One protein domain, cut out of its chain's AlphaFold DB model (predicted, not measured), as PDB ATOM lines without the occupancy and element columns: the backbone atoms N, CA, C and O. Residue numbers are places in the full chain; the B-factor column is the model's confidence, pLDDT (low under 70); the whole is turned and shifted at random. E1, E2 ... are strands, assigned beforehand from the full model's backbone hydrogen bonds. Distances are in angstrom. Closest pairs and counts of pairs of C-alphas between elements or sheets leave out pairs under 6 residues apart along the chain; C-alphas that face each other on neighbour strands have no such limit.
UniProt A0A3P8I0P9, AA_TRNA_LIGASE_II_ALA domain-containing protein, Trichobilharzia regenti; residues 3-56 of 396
ATOM      1  N   ILE A   3     325.292 293.351 201.348       88.81
ATOM      2  CA  ILE A   3     324.022 293.323 200.609       88.81
ATOM      3  C   ILE A   3     324.031 294.466 199.597       88.81
ATOM      4  O   ILE A   3     324.325 295.606 199.947       88.81
ATOM      5  N   ARG A   4     323.706 294.171 198.337       89.88
ATOM      6  CA  ARG A   4     323.595 295.149 197.253       89.88
ATOM      7  C   ARG A   4     322.145 295.247 196.791       89.88
ATOM      8  O   ARG A   4     321.602 294.301 196.230       89.88
ATOM      9  N   SER A   5     321.535 296.400 197.021       88.31
ATOM     10  CA  SER A   5     320.256 296.789 196.419       88.31
ATOM     11  C   SER A   5     320.468 297.364 195.011       88.31
ATOM     12  O   SER A   5     321.609 297.550 194.578       88.31
ATOM     13  N   GLU A   6     319.383 297.712 194.314       84.94
ATOM     14  CA  GLU A   6     319.451 298.451 193.042       84.94
ATOM     15  C   GLU A   6     320.236 299.769 193.166       84.94
ATOM     16  O   GLU A   6     320.995 300.122 192.266       84.94
ATOM     17  N   ASN A   7     320.128 300.452 194.314       86.88
ATOM     18  CA  ASN A   7     320.717 301.774 194.550       86.88
ATOM     19  C   ASN A   7     322.105 301.736 195.217       86.88
ATOM     20  O   ASN A   7     322.661 302.785 195.529       86.88
ATOM     21  N   GLY A   8     322.675 300.548 195.447       89.62
ATOM     22  CA  GLY A   8     323.997 300.389 196.063       89.62
ATOM     23  C   GLY A   8     324.018 299.455 197.271       89.62
ATOM     24  O   GLY A   8     323.066 298.709 197.522       89.62
ATOM     25  N   PHE A   9     325.141 299.461 197.992       91.94
ATOM     26  CA  PHE A   9     325.335 298.625 199.176       91.94
ATOM     27  C   PHE A   9     324.539 299.151 200.371       91.94
ATOM     28  O   PHE A   9     324.511 300.353 200.623       91.94
ATOM     29  N   VAL A  10     323.904 298.237 201.097       90.06
ATOM     30  CA  VAL A  10     323.055 298.527 202.257       90.06
ATOM     31  C   VAL A  10     323.398 297.586 203.409       90.06
ATOM     32  O   VAL A  10     323.871 296.470 203.187       90.06
ATOM     33  N   GLU A  11     323.146 298.022 204.643       85.50
ATOM     34  CA  GLU A  11     323.381 297.203 205.845       85.50
ATOM     35  C   GLU A  11     322.293 296.142 206.058       85.50
ATOM     36  O   GLU A  11     322.560 295.069 206.591       85.50
ATOM     37  N   SER A  12     321.060 296.417 205.622       85.31
ATOM     38  CA  SER A  12     319.935 295.487 205.719       85.31
ATOM     39  C   SER A  12     318.890 295.746 204.630       85.31
ATOM     40  O   SER A  12     318.847 296.817 204.024       85.31
ATOM     41  N   THR A  13     318.043 294.749 204.375       81.69
ATOM     42  CA  THR A  13     316.831 294.879 203.558       81.69
ATOM     43  C   THR A  13     315.690 294.134 204.248       81.69
ATOM     44  O   THR A  13     315.885 293.025 204.742       81.69
ATOM     45  N   THR A  14     314.515 294.754 204.333       73.75
ATOM     46  CA  THR A  14     313.334 294.226 205.048       73.75
ATOM     47  C   THR A  14     312.132 294.007 204.129       73.75
ATOM     48  O   THR A  14     311.081 293.534 204.560       73.75
ATOM     49  N   LEU A  15     312.277 294.353 202.849       67.12
ATOM     50  CA  LEU A  15     311.214 294.316 201.857       67.12
ATOM     51  C   LEU A  15     311.099 292.918 201.241       67.12
ATOM     52  O   LEU A  15     311.854 292.541 200.343       67.12
ATOM     53  N   ASN A  16     310.112 292.156 201.714       70.00
ATOM     54  CA  ASN A  16     309.722 290.893 201.093       70.00
ATOM     55  C   ASN A  16     309.372 291.113 199.612       70.00
ATOM     56  O   ASN A  16     308.594 292.003 199.275       70.00
ATOM     57  N   GLY A  17     309.934 290.280 198.732       71.00
ATOM     58  CA  GLY A  17     309.663 290.309 197.290       71.00
ATOM     59  C   GLY A  17     310.598 291.192 196.458       71.00
ATOM     60  O   GLY A  17     310.508 291.149 195.234       71.00
ATOM     61  N   HIS A  18     311.521 291.941 197.070       78.50
ATOM     62  CA  HIS A  18     312.531 292.700 196.328       78.50
ATOM     63  C   HIS A  18     313.788 291.866 196.057       78.50
ATOM     64  O   HIS A  18     314.306 291.180 196.940       78.50
ATOM     65  N   MET A  19     314.311 291.957 194.833       84.38
ATOM     66  CA  MET A  19     315.591 291.348 194.479       84.38
ATOM     67  C   MET A  19     316.749 292.145 195.085       84.38
ATOM     68  O   MET A  19     316.832 293.362 194.943       84.38
ATOM     69  N   CYS A  20     317.677 291.446 195.732       88.69
ATOM     70  CA  CYS A  20     318.948 292.002 196.181       88.69
ATOM     71  C   CYS A  20     320.088 291.032 195.861       88.69
ATOM     72  O   CYS A  20     319.882 289.826 195.722       88.69
ATOM     73  N   GLY A  21     321.296 291.567 195.717       90.31
ATOM     74  CA  GLY A  21     322.519 290.784 195.619       90.31
ATOM     75  C   GLY A  21     323.129 290.559 196.998       90.31
ATOM     76  O   GLY A  21     323.169 291.474 197.819       90.31
ATOM     77  N   VAL A  22     323.663 289.365 197.230       89.38
ATOM     78  CA  VAL A  22     324.459 289.049 198.420       89.38
ATOM     79  C   VAL A  22     325.889 288.779 197.975       89.38
ATOM     80  O   VAL A  22     326.133 287.894 197.157       89.38
ATOM     81  N   VAL A  23     326.835 289.551 198.503       89.88
ATOM     82  CA  VAL A  23     328.267 289.392 198.242       89.88
ATOM     83  C   VAL A  23     328.903 288.666 199.418       89.88
ATOM     84  O   VAL A  23     328.842 289.116 200.569       89.88
ATOM     85  N   LEU A  24     329.517 287.532 199.107       89.00
ATOM     86  CA  LEU A  24     330.248 286.689 200.041       89.00
ATOM     87  C   LEU A  24     331.737 286.761 199.706       89.00
ATOM     88  O   LEU A  24     332.110 286.949 198.551       89.00
ATOM     89  N   ASP A  25     332.580 286.601 200.716       89.56
ATOM     90  CA  ASP A  25     334.027 286.451 200.551       89.56
ATOM     91  C   ASP A  25     334.377 285.139 199.833       89.56
ATOM     92  O   ASP A  25     335.348 285.080 199.077       89.56
ATOM     93  N   ARG A  26     333.566 284.090 200.035       90.38
ATOM     94  CA  ARG A  26     333.650 282.808 199.327       90.38
ATOM     95  C   ARG A  26     332.263 282.272 199.011       90.38
ATOM     96  O   ARG A  26     331.337 282.379 199.811       90.38
ATOM     97  N   THR A  27     332.124 281.650 197.849       93.06
ATOM     98  CA  THR A  27     330.882 280.997 197.439       93.06
ATOM     99  C   THR A  27     331.172 279.735 196.644       93.06
ATOM    100  O   THR A  27     332.182 279.634 195.952       93.06
ATOM    101  N   LEU A  28     330.265 278.773 196.757       93.38
ATOM    102  CA  LEU A  28     330.252 277.542 195.971       93.38
ATOM    103  C   LEU A  28     329.260 277.608 194.799       93.38
ATOM    104  O   LEU A  28     329.171 276.649 194.036       93.38
ATOM    105  N   PHE A  29     328.517 278.713 194.659       95.94
ATOM    106  CA  PHE A  29     327.619 278.975 193.535       95.94
ATOM    107  C   PHE A  29     328.420 279.425 192.312       95.94
ATOM    108  O   PHE A  29     329.172 280.396 192.378       95.94
ATOM    109  N   TYR A  30     328.233 278.735 191.192       96.38
ATOM    110  CA  TYR A  30     328.749 279.144 189.897       96.38
ATOM    111  C   TYR A  30     327.908 280.305 189.364       96.38
ATOM    112  O   TYR A  30     326.678 280.218 189.283       96.38
ATOM    113  N   ALA A  31     328.584 281.394 189.005       93.75
ATOM    114  CA  ALA A  31     327.976 282.516 188.303       93.75
ATOM    115  C   ALA A  31     327.883 282.206 186.804       93.75
ATOM    116  O   ALA A  31     328.767 281.556 186.259       93.75
ATOM    117  N   GLU A  32     326.837 282.688 186.130       92.25
ATOM    118  CA  GLU A  32     326.653 282.453 184.694       92.25
ATOM    119  C   GLU A  32     327.830 283.000 183.877       92.25
ATOM    120  O   GLU A  32     328.140 284.190 183.920       92.25
ATOM    121  N   SER A  33     328.506 282.107 183.153       91.81
ATOM    122  CA  SER A  33     329.663 282.415 182.312       91.81
ATOM    123  C   SER A  33     329.974 281.241 181.380       91.81
ATOM    124  O   SER A  33     329.492 280.127 181.588       91.81
ATOM    125  N   GLY A  34     330.749 281.474 180.313       87.81
ATOM    126  CA  GLY A  34     331.189 280.419 179.385       87.81
ATOM    127  C   GLY A  34     330.052 279.612 178.739       87.81
ATOM    128  O   GLY A  34     330.264 278.486 178.301       87.81
ATOM    129  N   GLY A  35     328.831 280.160 178.719       92.94
ATOM    130  CA  GLY A  35     327.611 279.485 178.276       92.94
ATOM    131  C   GLY A  35     326.897 278.650 179.347       92.94
ATOM    132  O   GLY A  35     325.750 278.270 179.127       92.94
ATOM    133  N   GLN A  36     327.501 278.374 180.507       97.31
ATOM    134  CA  GLN A  36     326.837 277.659 181.598       97.31
ATOM    135  C   GLN A  36     325.947 278.594 182.417       97.31
ATOM    136  O   GLN A  36     326.401 279.627 182.905       97.31
ATOM    137  N   LEU A  37     324.686 278.192 182.610       97.94
ATOM    138  CA  LEU A  37     323.746 278.909 183.469       97.94
ATOM    139  C   LEU A  37     324.174 278.869 184.943       97.94
ATOM    140  O   LEU A  37     324.788 277.910 185.413       97.94
ATOM    141  N   TYR A  38     323.777 279.900 185.683       97.06
ATOM    142  CA  TYR A  38     324.029 280.015 187.117       97.06
ATOM    143  C   TYR A  38     323.343 278.909 187.934       97.06
ATOM    144  O   TYR A  38     322.313 278.331 187.548       97.06
ATOM    145  N   ASP A  39     323.907 278.645 189.111       97.75
ATOM    146  CA  ASP A  39     323.319 277.729 190.084       97.75
ATOM    147  C   ASP A  39     322.141 278.323 190.841       97.75
ATOM    148  O   ASP A  39     322.045 279.527 191.060       97.75
ATOM    149  N   HIS A  40     321.271 277.430 191.306       96.81
ATOM    150  CA  HIS A  40     320.206 277.749 192.246       96.81
ATOM    151  C   HIS A  40     320.515 277.133 193.606       96.81
ATOM    152  O   HIS A  40     321.293 276.182 193.718       96.81
ATOM    153  N   GLY A  41     319.886 277.667 194.646       95.00
ATOM    154  CA  GLY A  41     320.047 277.182 196.003       95.00
ATOM    155  C   GLY A  41     319.554 278.194 197.020       95.00
ATOM    156  O   GLY A  41     318.830 279.131 196.685       95.00
ATOM    157  N   PHE A  42     319.953 277.996 198.266       92.56
ATOM    158  CA  PHE A  42     319.566 278.854 199.372       92.56
ATOM    159  C   PHE A  42     320.745 279.120 200.298       92.56
ATOM    160  O   PHE A  42     321.670 278.316 200.447       92.56
ATOM    161  N   ILE A  43     320.681 280.288 200.922       90.19
ATOM    162  CA  ILE A  43     321.603 280.737 201.952       90.19
ATOM    163  C   ILE A  43     320.816 280.718 203.255       90.19
ATOM    164  O   ILE A  43     319.741 281.306 203.340       90.19
ATOM    165  N   THR A  44     321.328 280.019 204.260       89.69
ATOM    166  CA  THR A  44     320.731 279.977 205.598       89.69
ATOM    167  C   THR A  44     321.738 280.476 206.608       89.69
ATOM    168  O   THR A  44     322.938 280.257 206.463       89.69
ATOM    169  N   SER A  45     321.245 281.146 207.636       83.56
ATOM    170  CA  SER A  45     322.052 281.546 208.773       83.56
ATOM    171  C   SER A  45     321.250 281.308 210.045       83.56
ATOM    172  O   SER A  45     320.081 281.682 210.122       83.56
ATOM    173  N   CYS A  46     321.865 280.643 211.020       70.12
ATOM    174  CA  CYS A  46     321.297 280.453 212.359       70.12
ATOM    175  C   CYS A  46     322.173 281.097 213.447       70.12
ATOM    176  O   CYS A  46     321.800 281.075 214.615       70.12
ATOM    177  N   THR A  47     323.340 281.626 213.065       77.25
ATOM    178  CA  THR A  47     324.378 282.233 213.918       77.25
ATOM    179  C   THR A  47     325.146 283.271 213.078       77.25
ATOM    180  O   THR A  47     324.657 283.671 212.027       77.25
ATOM    181  N   ASP A  48     326.356 283.672 213.463       74.75
ATOM    182  CA  ASP A  48     327.238 284.447 212.574       74.75
ATOM    183  C   ASP A  48     327.811 283.604 211.409       74.75
ATOM    184  O   ASP A  48     328.381 284.147 210.462       74.75
ATOM    185  N   GLU A  49     327.632 282.275 211.434       80.12
ATOM    186  CA  GLU A  49     328.002 281.381 210.333       80.12
ATOM    187  C   GLU A  49     326.891 281.243 209.283       80.12
ATOM    188  O   GLU A  49     325.743 280.892 209.581       80.12
ATOM    189  N   VAL A  50     327.273 281.428 208.017       86.00
ATOM    190  CA  VAL A  50     326.397 281.286 206.852       86.00
ATOM    191  C   VAL A  50     326.584 279.911 206.210       86.00
ATOM    192  O   VAL A  50     327.695 279.517 205.861       86.00
ATOM    193  N   ARG A  51     325.480 279.193 205.987       89.94
ATOM    194  CA  ARG A  51     325.450 277.918 205.259       89.94
ATOM    195  C   ARG A  51     324.863 278.095 203.865       89.94
ATOM    196  O   ARG A  51     323.732 278.556 203.703       89.94
ATOM    197  N   LEU A  52     325.626 277.662 202.866       92.50
ATOM    198  CA  LEU A  52     325.253 277.666 201.454       92.50
ATOM    199  C   LEU A  52     324.802 276.267 201.034       92.50
ATOM    200  O   LEU A  52     325.539 275.302 201.226       92.50
ATOM    201  N   SER A  53     323.615 276.156 200.442       93.88
ATOM    202  CA  SER A  53     323.080 274.890 199.929       93.88
ATOM    203  C   SER A  53     322.709 275.028 198.460       93.88
ATOM    204  O   SER A  53     321.940 275.917 198.105       93.88
ATOM    205  N   LEU A  54     323.241 274.148 197.613       95.81
ATOM    206  CA  LEU A  54     322.946 274.116 196.179       95.81
ATOM    207  C   LEU A  54     321.756 273.219 195.872       95.81
ATOM    208  O   LEU A  54     321.589 272.159 196.477       95.81
ATOM    209  N   ASP A  55     321.020 273.580 194.829       97.56
ATOM    210  CA  ASP A  55     320.208 272.626 194.089       97.56
ATOM    211  C   ASP A  55     321.136 271.633 193.367       97.56
ATOM    212  O   ASP A  55     321.669 271.889 192.280       97.56
ATOM    213  N   ALA A  56     321.353 270.486 194.009       96.19
ATOM    214  CA  ALA A  56     322.233 269.440 193.510       96.19
ATOM    215  C   ALA A  56     321.737 268.824 192.192       96.19
ATOM    216  O   ALA A  56     322.559 268.418 191.368       96.19
TER     217      ALA A  56
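Overview. This is residues 3 to 56 of the 396 residues of the protein "AA_TRNA_LIGASE_II_ALA domain-containing protein" of Trichobilharzia regenti (UniProt A0A3P8I0P9). What shape is it? With little regular structure, a small antiparallel sheet, E2-E1-E3, and a separate hairpin, E4 and E5, are joined by a long loop whose residues 32 to 37 stick out. What builds it? The 54 printed residues have no named helix and five strands, E1 to E5 in order, class all strand, with 19 residues in them. The whole is loose, radius of gyration of the C-alphas 12.7 A, spanning 32 by 28 by 22 A.

Along the chain. Where is the sheet? E1 is residues 3 to 5, from C-alpha 3 at (324.022, 293.323, 200.609); E2 is 8 to 10 and E3 is 21 to 23. Where is the other pair? E4, residues 41 to 45, spans 13.6 A; E5, residues 50 to 54, spans 13.3 A and ends at C-alpha 54, (322.946, 274.116, 196.179).

Arrangement. What neighbours E1? Hairpin partner E2 is antiparallel at 132 degrees, N 5 to O 8 2.8 A; E3 is antiparallel at 151 degrees, N 4 to O 21 2.8 A. And E4? Its hairpin with E5 is antiparallel at 163 degrees, N 42 to O 53 2.9 A; E3 is apart from both.

Size, cuts and confidence. How large? The C-alphas farthest apart, Gly 35 and Thr 47, are 35.9 A apart. Which link is long? E3 to E4, 17 residues; the printed part has no cut. Where is confidence low? Residue 15 is under 70.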